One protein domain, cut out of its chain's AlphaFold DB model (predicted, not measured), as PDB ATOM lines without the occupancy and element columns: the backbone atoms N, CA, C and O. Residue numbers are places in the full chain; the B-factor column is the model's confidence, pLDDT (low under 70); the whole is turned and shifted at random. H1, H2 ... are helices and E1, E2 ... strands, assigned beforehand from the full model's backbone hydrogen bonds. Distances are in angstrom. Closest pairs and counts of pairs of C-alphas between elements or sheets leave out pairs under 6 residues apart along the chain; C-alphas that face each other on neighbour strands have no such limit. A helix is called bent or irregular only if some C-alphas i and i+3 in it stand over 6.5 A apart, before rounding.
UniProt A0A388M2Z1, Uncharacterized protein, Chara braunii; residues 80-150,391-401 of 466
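This is residues 80 to 150 and 391 to 401 of the 466 residues of an uncharacterized protein of Chara braunii (UniProt A0A388M2Z1). What would one see first? A strongly twisted sheet makes a wall: two long strands, E1 and E4, run side by side in opposite directions, with short strands along their far sides, E5 beside E1 and E2 and E3 beside E4. Helices H1 and H2 are over one face of this wall, and the other face is bare. What is it made of? The printed part has 82 residues with two named helices and five named strands: along the chain E1 is followed by H1, then come E2, E3 and E4, then H2, and E5 comes last; the class is mixed, helices and strands, and in the branched sheet E4 is the antiparallel neighbour of E1, of E2 and of E3, while E1 and E5 are parallel neighbours. How large is it? It is compact, with a radius of gyration of the C-alphas of 12.4 A and spans of 33 by 29 by 20 A.

Where are the strands? E4 holds residues 119 to 130, 30.3 A long, and bends by 51 degrees at residue 122. E1 holds residues 80 to 89, 25.6 A long, from C-alpha 80 at (4.197, -31.038, -132.986), and bends by 58 degrees at residue 86. E2 is residues 107 to 110, E3 residues 114 to 116, and E5 residues 392 to 395, with C-alpha 395 at (10.318, -34.269, -114.044). Where are the helices? H1 is residues 90 to 103, 20.0 A long, and only just irregular: C-alphas 91 and 94 are 6.9 A apart. H2 is residues 131 to 136.

How do the strands pair? E1 and E4 are antiparallel, with N 83 and O 127 2.9 A apart; on the other side of E1, E5 is parallel to it, with N 394 and O 84 at 3.0 A. On the other side of E4 from E1 are E2, with N 128 and O 109 at 2.8 A, and E3, which forms a hairpin with E4, with N 114 and O 124 at 3.0 A. Where do the helices sit? H1 and H2 are on the same face of the sheet; the closest C-alphas of H1 and E4 are those of Val 90 and Asp 121, 6.4 A apart. H2 lies over E1 at a height over the sheet of 8.3 A. Are their backbones even? O i to N i+4 pairs are within hydrogen-bond range in 6 of 10 in H1 and 0 of 2 in H2, where 3 of 3 O i to N i+3 pairs are within range.

Where is the cut? Residues 151 to 390 are not printed, and C-alphas 150 and 391 are 31.9 A apart. Are any links long? Of the links that are printed whole, each is tight; residues 137 to 150 hold no named element. Where is confidence low? Residues 147 to 150 and 391 to 401 are under 70, and the mean pLDDT of the printed part is 85.4.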
ATOM      1  N   PHE A  80       3.906 -31.691-134.250       91.06
ATOM      2  CA  PHE A  80       4.197 -31.038-132.986       91.06
ATOM      3  C   PHE A  80       4.890 -32.034-132.060       91.06
ATOM      4  O   PHE A  80       4.581 -33.224-132.066       91.06
ATOM      5  N   PHE A  81       5.823 -31.532-131.261       92.88
ATOM      6  CA  PHE A  81       6.498 -32.284-130.210       92.88
ATOM      7  C   PHE A  81       5.893 -31.863-128.878       92.88
ATOM      8  O   PHE A  81       5.736 -30.671-128.652       92.88
ATOM      9  N   TRP A  82       5.529 -32.784-127.991       95.31
ATOM     10  CA  TRP A  82       4.890 -32.401-126.734       95.31
ATOM     11  C   TRP A  82       5.718 -32.811-125.524       95.31
ATOM     12  O   TRP A  82       6.303 -33.889-125.478       95.31
ATOM     13  N   ILE A  83       5.726 -31.942-124.516       96.75
ATOM     14  CA  ILE A  83       6.354 -32.191-123.220       96.75
ATOM     15  C   ILE A  83       5.307 -32.099-122.116       96.75
ATOM     16  O   ILE A  83       4.353 -31.320-122.199       96.75
ATOM     17  N   ARG A  84       5.483 -32.892-121.060       96.75
ATOM     18  CA  ARG A  84       4.710 -32.758-119.819       96.75
ATOM     19  C   ARG A  84       5.623 -32.323-118.687       96.75
ATOM     20  O   ARG A  84       6.567 -33.033-118.358       96.75
ATOM     21  N   CYS A  85       5.290 -31.191-118.082       96.06
ATOM     22  CA  CYS A  85       5.884 -30.694-116.851       96.06
ATOM     23  C   CYS A  85       5.059 -31.220-115.679       96.06
ATOM     24  O   CYS A  85       3.896 -30.842-115.516       96.06
ATOM     25  N   GLN A  86       5.645 -32.122-114.897       94.44
ATOM     26  CA  GLN A  86       4.980 -32.695-113.732       94.44
ATOM     27  C   GLN A  86       5.321 -31.952-112.447       94.44
ATOM     28  O   GLN A  86       6.450 -31.499-112.271       94.44
ATOM     29  N   LEU A  87       4.351 -31.926-111.534       93.19
ATOM     30  CA  LEU A  87       4.457 -31.430-110.169       93.19
ATOM     31  C   LEU A  87       4.937 -29.975-110.102       93.19
ATOM     32  O   LEU A  87       5.751 -29.605-109.259       93.19
ATOM     33  N   VAL A  88       4.430 -29.144-111.009       93.88
ATOM     34  CA  VAL A  88       4.719 -27.711-111.033       93.88
ATOM     35  C   VAL A  88       3.950 -27.053-109.893       93.88
ATOM     36  O   VAL A  88       2.738 -27.220-109.777       93.88
ATOM     37  N   THR A  89       4.628 -26.278-109.052       93.75
ATOM     38  CA  THR A  89       3.955 -25.479-108.023       93.75
ATOM     39  C   THR A  89       3.148 -24.353-108.667       93.75
ATOM     40  O   THR A  89       3.558 -23.775-109.673       93.75
ATOM     41  N   VAL A  90       2.015 -23.973-108.069       91.50
ATOM     42  CA  VAL A  90       1.167 -22.886-108.603       91.50
ATOM     43  C   VAL A  90       1.946 -21.571-108.796       91.50
ATOM     44  O   VAL A  90       1.697 -20.842-109.753       91.50
ATOM     45  N   ALA A  91       2.935 -21.298-107.937       90.88
ATOM     46  CA  ALA A  91       3.802 -20.123-108.042       90.88
ATOM     47  C   ALA A  91       4.708 -20.140-109.290       90.88
ATOM     48  O   ALA A  91       4.995 -19.086-109.853       90.88
ATOM     49  N   ALA A  92       5.125 -21.322-109.751       92.69
ATOM     50  CA  ALA A  92       5.997 -21.474-110.910       92.69
ATOM     51  C   ALA A  92       5.254 -21.405-112.253       92.69
ATOM     52  O   ALA A  92       5.899 -21.285-113.289       92.69
ATOM     53  N   LEU A  93       3.917 -21.440-112.268       92.31
ATOM     54  CA  LEU A  93       3.136 -21.485-113.512       92.31
ATOM     55  C   LEU A  93       3.337 -20.266-114.409       92.31
ATOM     56  O   LEU A  93       3.340 -20.399-115.629       92.31
ATOM     57  N   VAL A  94       3.491 -19.089-113.801       92.25
ATOM     58  CA  VAL A  94       3.638 -17.825-114.530       92.25
ATOM     59  C   VAL A  94       4.965 -17.776-115.299       92.25
ATOM     60  O   VAL A  94       4.915 -17.564-116.511       92.25
ATOM     61  N   PRO A  95       6.141 -18.014-114.676       94.81
ATOM     62  CA  PRO A  95       7.406 -18.031-115.412       94.81
ATOM     63  C   PRO A  95       7.616 -19.296-116.256       94.81
ATOM     64  O   PRO A  95       8.426 -19.268-117.181       94.81
ATOM     65  N   LEU A  96       6.899 -20.394-115.982       95.56
ATOM     66  CA  LEU A  96       7.119 -21.671-116.665       95.56
ATOM     67  C   LEU A  96       6.974 -21.568-118.186       95.56
ATOM     68  O   LEU A  96       7.764 -22.177-118.899       95.56
ATOM     69  N   LEU A  97       5.995 -20.806-118.686       96.44
ATOM     70  CA  LEU A  97       5.795 -20.664-120.131       96.44
ATOM     71  C   LEU A  97       7.021 -20.037-120.808       96.44
ATOM     72  O   LEU A  97       7.520 -20.595-121.779       96.44
ATOM     73  N   GLY A  98       7.538 -18.935-120.253       95.88
ATOM     74  CA  GLY A  98       8.741 -18.281-120.776       95.88
ATOM     75  C   GLY A  98       9.969 -19.187-120.682       95.88
ATOM     76  O   GLY A  98      10.704 -19.331-121.651       95.88
ATOM     77  N   ALA A  99      10.133 -19.898-119.562       96.38
ATOM     78  CA  ALA A  99      11.242 -20.836-119.390       96.38
ATOM     79  C   ALA A  99      11.199 -22.000-120.399       96.38
ATOM     80  O   ALA A  99      12.237 -22.418-120.909       96.38
ATOM     81  N   VAL A 100      10.008 -22.521-120.709       97.00
ATOM     82  CA  VAL A 100       9.811 -23.555-121.737       97.00
ATOM     83  C   VAL A 100      10.124 -23.005-123.131       97.00
ATOM     84  O   VAL A 100      10.800 -23.686-123.908       97.00
ATOM     85  N   GLU A 101       9.671 -21.788-123.440       97.19
ATOM     86  CA  GLU A 101       9.932 -21.136-124.727       97.19
ATOM     87  C   GLU A 101      11.424 -20.877-124.963       97.19
ATOM     88  O   GLU A 101      11.941 -21.178-126.044       97.19
ATOM     89  N   ASP A 102      12.125 -20.407-123.934       96.75
ATOM     90  CA  ASP A 102      13.559 -20.128-123.981       96.75
ATOM     91  C   ASP A 102      14.389 -21.418-124.070       96.75
ATOM     92  O   ASP A 102      15.327 -21.511-124.870       96.75
ATOM     93  N   ALA A 103      14.039 -22.442-123.284       96.12
ATOM     94  CA  ALA A 103      14.804 -23.685-123.220       96.12
ATOM     95  C   ALA A 103      14.594 -24.584-124.448       96.12
ATOM     96  O   ALA A 103      15.563 -25.106-125.006       96.12
ATOM     97  N   PHE A 104      13.341 -24.786-124.864       96.12
ATOM     98  CA  PHE A 104      12.985 -25.793-125.870       96.12
ATOM     99  C   PHE A 104      12.554 -25.178-127.198       96.12
ATOM    100  O   PHE A 104      12.809 -25.758-128.257       96.12
ATOM    101  N   GLY A 105      11.957 -23.988-127.170       96.44
ATOM    102  CA  GLY A 105      11.488 -23.286-128.356       96.44
ATOM    103  C   GLY A 105      10.030 -22.883-128.306       96.44
ATOM    104  O   GLY A 105       9.332 -23.094-127.324       96.44
ATOM    105  N   LYS A 106       9.561 -22.323-129.421       97.56
ATOM    106  CA  LYS A 106       8.219 -21.763-129.539       97.56
ATOM    107  C   LYS A 106       7.143 -22.782-129.145       97.56
ATOM    108  O   LYS A 106       7.041 -23.861-129.737       97.56
ATOM    109  N   VAL A 107       6.310 -22.398-128.182       97.69
ATOM    110  CA  VAL A 107       5.139 -23.169-127.766       97.69
ATOM    111  C   VAL A 107       4.007 -22.924-128.764       97.69
ATOM    112  O   VAL A 107       3.619 -21.791-129.038       97.69
ATOM    113  N   VAL A 108       3.481 -24.004-129.338       97.06
ATOM    114  CA  VAL A 108       2.346 -23.984-130.271       97.06
ATOM    115  C   VAL A 108       1.033 -23.924-129.498       97.06
ATOM    116  O   VAL A 108       0.126 -23.178-129.865       97.06
ATOM    117  N   ARG A 109       0.918 -24.720-128.430       97.12
ATOM    118  CA  ARG A 109      -0.297 -24.813-127.617       97.12
ATOM    119  C   ARG A 109       0.036 -25.203-126.184       97.12
ATOM    120  O   ARG A 109       0.791 -26.138-125.942       97.12
ATOM    121  N   VAL A 110      -0.587 -24.518-125.233       97.50
ATOM    122  CA  VAL A 110      -0.564 -24.880-123.812       97.50
ATOM    123  C   VAL A 110      -1.865 -25.609-123.501       97.50
ATOM    124  O   VAL A 110      -2.941 -25.059-123.741       97.50
ATOM    125  N   LEU A 111      -1.794 -26.840-122.997       96.19
ATOM    126  CA  LEU A 111      -2.977 -27.535-122.495       96.19
ATOM    127  C   LEU A 111      -3.231 -27.140-121.039       96.19
ATOM    128  O   LEU A 111      -2.296 -26.905-120.272       96.19
ATOM    129  N   SER A 112      -4.508 -27.088-120.655       94.44
ATOM    130  CA  SER A 112      -4.931 -26.719-119.304       94.44
ATOM    131  C   SER A 112      -4.258 -27.580-118.235       94.44
ATOM    132  O   SER A 112      -4.187 -28.803-118.360       94.44
ATOM    133  N   ALA A 113      -3.795 -26.929-117.167       93.62
ATOM    134  CA  ALA A 113      -3.197 -27.598-116.022       93.62
ATOM    135  C   ALA A 113      -4.213 -28.543-115.364       93.62
ATOM    136  O   ALA A 113      -5.323 -28.117-115.030       93.62
ATOM    137  N   TYR A 114      -3.831 -29.801-115.145       92.62
ATOM    138  CA  TYR A 114      -4.633 -30.727-114.352       92.62
ATOM    139  C   TYR A 114      -4.076 -30.797-112.930       92.62
ATOM    140  O   TYR A 114      -2.863 -30.883-112.721       92.62
ATOM    141  N   LYS A 115      -4.975 -30.720-111.948       91.38
ATOM    142  CA  LYS A 115      -4.631 -30.883-110.535       91.38
ATOM    143  C   LYS A 115      -4.656 -32.362-110.204       91.38
ATOM    144  O   LYS A 115      -5.639 -33.034-110.520       91.38
ATOM    145  N   ASP A 116      -3.605 -32.854-109.568       88.44
ATOM    146  CA  ASP A 116      -3.657 -34.187-108.993       88.44
ATOM    147  C   ASP A 116      -4.481 -34.145-107.697       88.44
ATOM    148  O   ASP A 116      -4.325 -33.243-106.873       88.44
ATOM    149  N   GLN A 117      -5.378 -35.115-107.509       91.12
ATOM    150  CA  GLN A 117      -6.196 -35.205-106.294       91.12
ATOM    151  C   GLN A 117      -5.332 -35.478-105.058       91.12
ATOM    152  O   GLN A 117      -5.707 -35.100-103.950       91.12
ATOM    153  N   SER A 118      -4.173 -36.117-105.249       90.31
ATOM    154  CA  SER A 118      -3.235 -36.440-104.172       90.31
ATOM    155  C   SER A 118      -2.439 -35.226-103.669       90.31
ATOM    156  O   SER A 118      -1.998 -35.207-102.520       90.31
ATOM    157  N   SER A 119      -2.257 -34.207-104.515       89.88
ATOM    158  CA  SER A 119      -1.393 -33.054-104.254       89.88
ATOM    159  C   SER A 119      -1.969 -31.786-104.907       89.88
ATOM    160  O   SER A 119      -1.503 -31.360-105.960       89.88
ATOM    161  N   PRO A 120      -2.983 -31.141-104.297       88.31
ATOM    162  CA  PRO A 120      -3.722 -30.036-104.923       88.31
ATOM    163  C   PRO A 120      -2.880 -28.776-105.200       88.31
ATOM    164  O   PRO A 120      -3.289 -27.941-106.013       88.31
ATOM    165  N   ASP A 121      -1.725 -28.649-104.543       90.00
ATOM    166  CA  ASP A 121      -0.770 -27.545-104.713       90.00
ATOM    167  C   ASP A 121       0.197 -27.759-105.891       90.00
ATOM    168  O   ASP A 121       0.902 -26.830-106.299       90.00
ATOM    169  N   LEU A 122       0.227 -28.976-106.440       92.12
ATOM    170  CA  LEU A 122       1.072 -29.379-107.553       92.12
ATOM    171  C   LEU A 122       0.196 -29.640-108.777       92.12
ATOM    172  O   LEU A 122      -0.816 -30.339-108.724       92.12
ATOM    173  N   VAL A 123       0.581 -29.054-109.905       94.75
ATOM    174  CA  VAL A 123      -0.166 -29.174-111.153       94.75
ATOM    175  C   VAL A 123       0.705 -29.740-112.256       94.75
ATOM    176  O   VAL A 123       1.905 -29.483-112.340       94.75
ATOM    177  N   ASN A 124       0.072 -30.511-113.128       95.50
ATOM    178  CA  ASN A 124       0.716 -31.094-114.289       95.50
ATOM    179  C   ASN A 124       0.239 -30.350-115.534       95.50
ATOM    180  O   ASN A 124      -0.965 -30.196-115.754       95.50
ATOM    181  N   ILE A 125       1.183 -29.882-116.348       96.50
ATOM    182  CA  ILE A 125       0.902 -29.122-117.572       96.50
ATOM    183  C   ILE A 125       1.545 -29.819-118.759       96.50
ATOM    184  O   ILE A 125       2.674 -30.303-118.671       96.50
ATOM    185  N   ARG A 126       0.833 -29.842-119.886       97.00
ATOM    186  CA  ARG A 126       1.369 -30.277-121.174       97.00
ATOM    187  C   ARG A 126       1.557 -29.071-122.090       97.00
ATOM    188  O   ARG A 126       0.642 -28.263-122.242       97.00
ATOM    189  N   PHE A 127       2.719 -29.002-122.724       97.69
ATOM    190  CA  PHE A 127       3.034 -28.032-123.765       97.69
ATOM    191  C   PHE A 127       3.234 -28.774-125.078       97.69
ATOM    192  O   PHE A 127       4.014 -29.723-125.133       97.69
ATOM    193  N   ASP A 128       2.553 -28.329-126.126       97.25
ATOM    194  CA  ASP A 128       2.857 -28.723-127.492       97.25
ATOM    195  C   ASP A 128       3.785 -27.655-128.084       97.25
ATOM    196  O   ASP A 128       3.456 -26.469-128.119       97.25
ATOM    197  N   LEU A 129       4.955 -28.084-128.527       96.62
ATOM    198  CA  LEU A 129       6.054 -27.306-129.079       96.62
ATOM    199  C   LEU A 129       6.180 -27.564-130.584       96.62
ATOM    200  O   LEU A 129       5.677 -28.555-131.127       96.62
ATOM    201  N   GLU A 130       6.898 -26.677-131.264       94.75
ATOM    202  CA  GLU A 130       7.347 -26.914-132.635       94.75
ATOM    203  C   GLU A 130       8.249 -28.160-132.704       94.75
ATOM    204  O   GLU A 130       9.025 -28.420-131.785       94.75
ATOM    205  N   SER A 131       8.180 -28.940-133.787       92.12
ATOM    206  CA  SER A 131       8.952 -30.189-133.933       92.12
ATOM    207  C   SER A 131      10.470 -29.986-133.788       92.12
ATOM    208  O   SER A 131      11.161 -30.852-133.251       92.12
ATOM    209  N   ALA A 132      10.984 -28.804-134.149       90.62
ATOM    210  CA  ALA A 132      12.380 -28.410-133.939       90.62
ATOM    211  C   ALA A 132      12.811 -28.413-132.457       90.62
ATOM    212  O   ALA A 132      14.003 -28.511-132.157       90.62
ATOM    213  N   ALA A 133      11.866 -28.340-131.513       94.38
ATOM    214  CA  ALA A 133      12.148 -28.424-130.085       94.38
ATOM    215  C   ALA A 133      12.687 -29.798-129.654       94.38
ATOM    216  O   ALA A 133      13.397 -29.868-128.651       94.38
ATOM    217  N   ARG A 134      12.439 -30.871-130.429       90.75
ATOM    218  CA  ARG A 134      12.967 -32.226-130.155       90.75
ATOM    219  C   ARG A 134      14.498 -32.226-130.059       90.75
ATOM    220  O   ARG A 134      15.054 -32.902-129.203       90.75
ATOM    221  N   LEU A 135      15.174 -31.396-130.860       90.19
ATOM    222  CA  LEU A 135      16.640 -31.268-130.869       90.19
ATOM    223  C   LEU A 135      17.202 -30.516-129.654       90.19
ATOM    224  O   LEU A 135      18.370 -30.674-129.313       90.19
ATOM    225  N   ARG A 136      16.384 -29.677-129.007       92.88
ATOM    226  CA  ARG A 136      16.764 -28.902-127.814       92.88
ATOM    227  C   ARG A 136      16.260 -29.525-126.518       92.88
ATOM    228  O   ARG A 136      16.434 -28.941-125.449       92.88
ATOM    229  N   TYR A 137      15.618 -30.686-126.604       93.75
ATOM    230  CA  TYR A 137      15.014 -31.334-125.460       93.75
ATOM    231  C   TYR A 137      16.059 -31.668-124.388       93.75
ATOM    232  O   TYR A 137      17.127 -32.216-124.659       93.75
ATOM    233  N   LYS A 138      15.712 -31.360-123.139       92.75
ATOM    234  CA  LYS A 138      16.472 -31.702-121.939       92.75
ATOM    235  C   LYS A 138      15.520 -32.348-120.950       92.75
ATOM    236  O   LYS A 138      14.387 -31.906-120.782       92.75
ATOM    237  N   ARG A 139      16.013 -33.367-120.246       91.06
ATOM    238  CA  ARG A 139      15.238 -34.109-119.239       91.06
ATOM    239  C   ARG A 139      14.800 -33.250-118.048       91.06
ATOM    240  O   ARG A 139      13.844 -33.612-117.366       91.06
ATOM    241  N   TYR A 140      15.494 -32.141-117.799       90.00
ATOM    242  CA  TYR A 140      15.259 -31.246-116.672       90.00
ATOM    243  C   TYR A 140      15.142 -29.804-117.156       90.00
ATOM    244  O   TYR A 140      15.917 -29.365-118.007       90.00
ATOM    245  N   LEU A 141      14.186 -29.082-116.576       93.38
ATOM    246  CA  LEU A 141      14.006 -27.648-116.753       93.38
ATOM    247  C   LEU A 141      14.214 -26.977-115.395       93.38
ATOM    248  O   LEU A 141      13.514 -27.305-114.436       93.38
ATOM    249  N   VAL A 142      15.176 -26.061-115.331       91.38
ATOM    250  CA  VAL A 142      15.416 -25.217-114.158       91.38
ATOM    251  C   VAL A 142      14.688 -23.903-114.403       91.38
ATOM    252  O   VAL A 142      14.881 -23.279-115.444       91.38
ATOM    253  N   VAL A 143      13.806 -23.529-113.479       90.75
ATOM    254  CA  VAL A 143      13.029 -22.288-113.558       90.75
ATOM    255  C   VAL A 143      13.404 -21.431-112.364       90.75
ATOM    256  O   VAL A 143      13.073 -21.773-111.227       90.75
ATOM    257  N   ASP A 144      14.068 -20.312-112.629       87.38
ATOM    258  CA  ASP A 144      14.401 -19.337-111.600       87.38
ATOM    259  C   ASP A 144      13.153 -18.518-111.263       87.38
ATOM    260  O   ASP A 144      12.655 -17.734-112.071       87.38
ATOM    261  N   LEU A 145      12.633 -18.681-110.047       84.50
ATOM    262  CA  LEU A 145      11.453 -17.948-109.568       84.50
ATOM    263  C   LEU A 145      11.788 -16.530-109.060       84.50
ATOM    264  O   LEU A 145      10.967 -15.902-108.393       84.50
ATOM    265  N   GLY A 146      12.984 -16.023-109.384       79.88
ATOM    266  CA  GLY A 146      13.519 -14.755-108.882       79.88
ATOM    267  C   GLY A 146      13.818 -14.770-107.377       79.88
ATOM    268  O   GLY A 146      13.514 -15.729-106.676       79.88
ATOM    269  N   ASN A 147      14.399 -13.677-106.865       64.44
ATOM    270  CA  ASN A 147      14.733 -13.499-105.437       64.44
ATOM    271  C   ASN A 147      13.502 -13.420-104.514       64.44
ATOM    272  O   ASN A 147      13.637 -13.383-103.289       64.44
ATOM    273  N   ASP A 148      12.315 -13.360-105.106       59.16
ATOM    274  CA  ASP A 148      11.026 -13.278-104.434       59.16
ATOM    275  C   ASP A 148      10.497 -14.692-104.132       59.16
ATOM    276  O   ASP A 148       9.727 -14.897-103.188       59.16
ATOM    277  N   GLY A 149      10.943 -15.680-104.916       51.00
ATOM    278  CA  GLY A 149      10.883 -17.086-104.565       51.00
ATOM    279  C   GLY A 149      11.992 -17.367-103.564       51.00
ATOM    280  O   GLY A 149      13.149 -17.051-103.811       51.00
ATOM    281  N   GLN A 150      11.645 -17.912-102.400       47.00
ATOM    282  CA  GLN A 150      12.605 -18.290-101.366       47.00
ATOM    283  C   GLN A 150      13.772 -19.067-101.987       47.00
ATOM    284  O   GLN A 150      13.611 -20.229-102.354       47.00
ATOM    285  N   GLY A 391       5.717 -39.533-126.062       43.75
ATOM    286  CA  GLY A 391       5.578 -38.475-125.091       43.75
ATOM    287  C   GLY A 391       6.715 -38.443-124.116       43.75
ATOM    288  O   GLY A 391       6.829 -39.360-123.305       43.75
ATOM    289  N   VAL A 392       7.509 -37.375-124.108       68.50
ATOM    290  CA  VAL A 392       8.610 -37.295-123.149       68.50
ATOM    291  C   VAL A 392       8.170 -36.562-121.884       68.50
ATOM    292  O   VAL A 392       7.651 -35.440-121.897       68.50
ATOM    293  N   MET A 393       8.346 -37.244-120.755       66.25
ATOM    294  CA  MET A 393       7.996 -36.756-119.429       66.25
ATOM    295  C   MET A 393       9.183 -36.006-118.820       66.25
ATOM    296  O   MET A 393      10.238 -36.594-118.577       66.25
ATOM    297  N   ILE A 394       8.991 -34.721-118.524       64.12
ATOM    298  CA  ILE A 394       9.966 -33.909-117.799       64.12
ATOM    299  C   ILE A 394       9.560 -33.903-116.332       64.12
ATOM    300  O   ILE A 394       8.497 -33.405-115.947       64.12
ATOM    301  N   ARG A 395      10.442 -34.432-115.488       47.31
ATOM    302  CA  ARG A 395      10.318 -34.269-114.044       47.31
ATOM    303  C   ARG A 395      10.949 -32.930-113.692       47.31
ATOM    304  O   ARG A 395      12.161 -32.785-113.840       47.31
ATOM    305  N   LEU A 396      10.154 -31.959-113.238       46.66
ATOM    306  CA  LEU A 396      10.750 -30.779-112.625       46.66
ATOM    307  C   LEU A 396      11.425 -31.221-111.333       46.66
ATOM    308  O   LEU A 396      10.784 -31.714-110.406       46.66
ATOM    309  N   MET A 397      12.742 -31.067-111.294       35.91
ATOM    310  CA  MET A 397      13.465 -31.075-110.038       35.91
ATOM    311  C   MET A 397      13.384 -29.659-109.493       35.91
ATOM    312  O   MET A 397      14.144 -28.785-109.896       35.91
ATOM    313  N   VAL A 398      12.433 -29.432-108.590       42.00
ATOM    314  CA  VAL A 398      12.542 -28.301-107.675       42.00
ATOM    315  C   VAL A 398      13.644 -28.697-106.701       42.00
ATOM    316  O   VAL A 398      13.444 -29.590-105.879       42.00
ATOM    317  N   MET A 399      14.835 -28.124-106.853       35.66
ATOM    318  CA  MET A 399      15.914 -28.364-105.900       35.66
ATOM    319  C   MET A 399      15.549 -27.678-104.583       35.66
ATOM    320  O   MET A 399      15.706 -26.474-104.413       35.66
ATOM    321  N   THR A 400      14.965 -28.456-103.672       36.69
ATOM    322  CA  THR A 400      14.791 -28.095-102.267       36.69
ATOM    323  C   THR A 400      15.851 -28.853-101.474       36.69
ATOM    324  O   THR A 400      15.600 -29.968-101.020       36.69
ATOM    325  N   ASP A 401      17.048 -28.289-101.328       34.16
ATOM    326  CA  ASP A 401      18.139 -28.912-100.566       34.16
ATOM    327  C   ASP A 401      17.912 -28.776 -99.050       34.16
ATOM    328  O   ASP A 401      18.630 -28.079 -98.334       34.16
TER     329      ASP A 401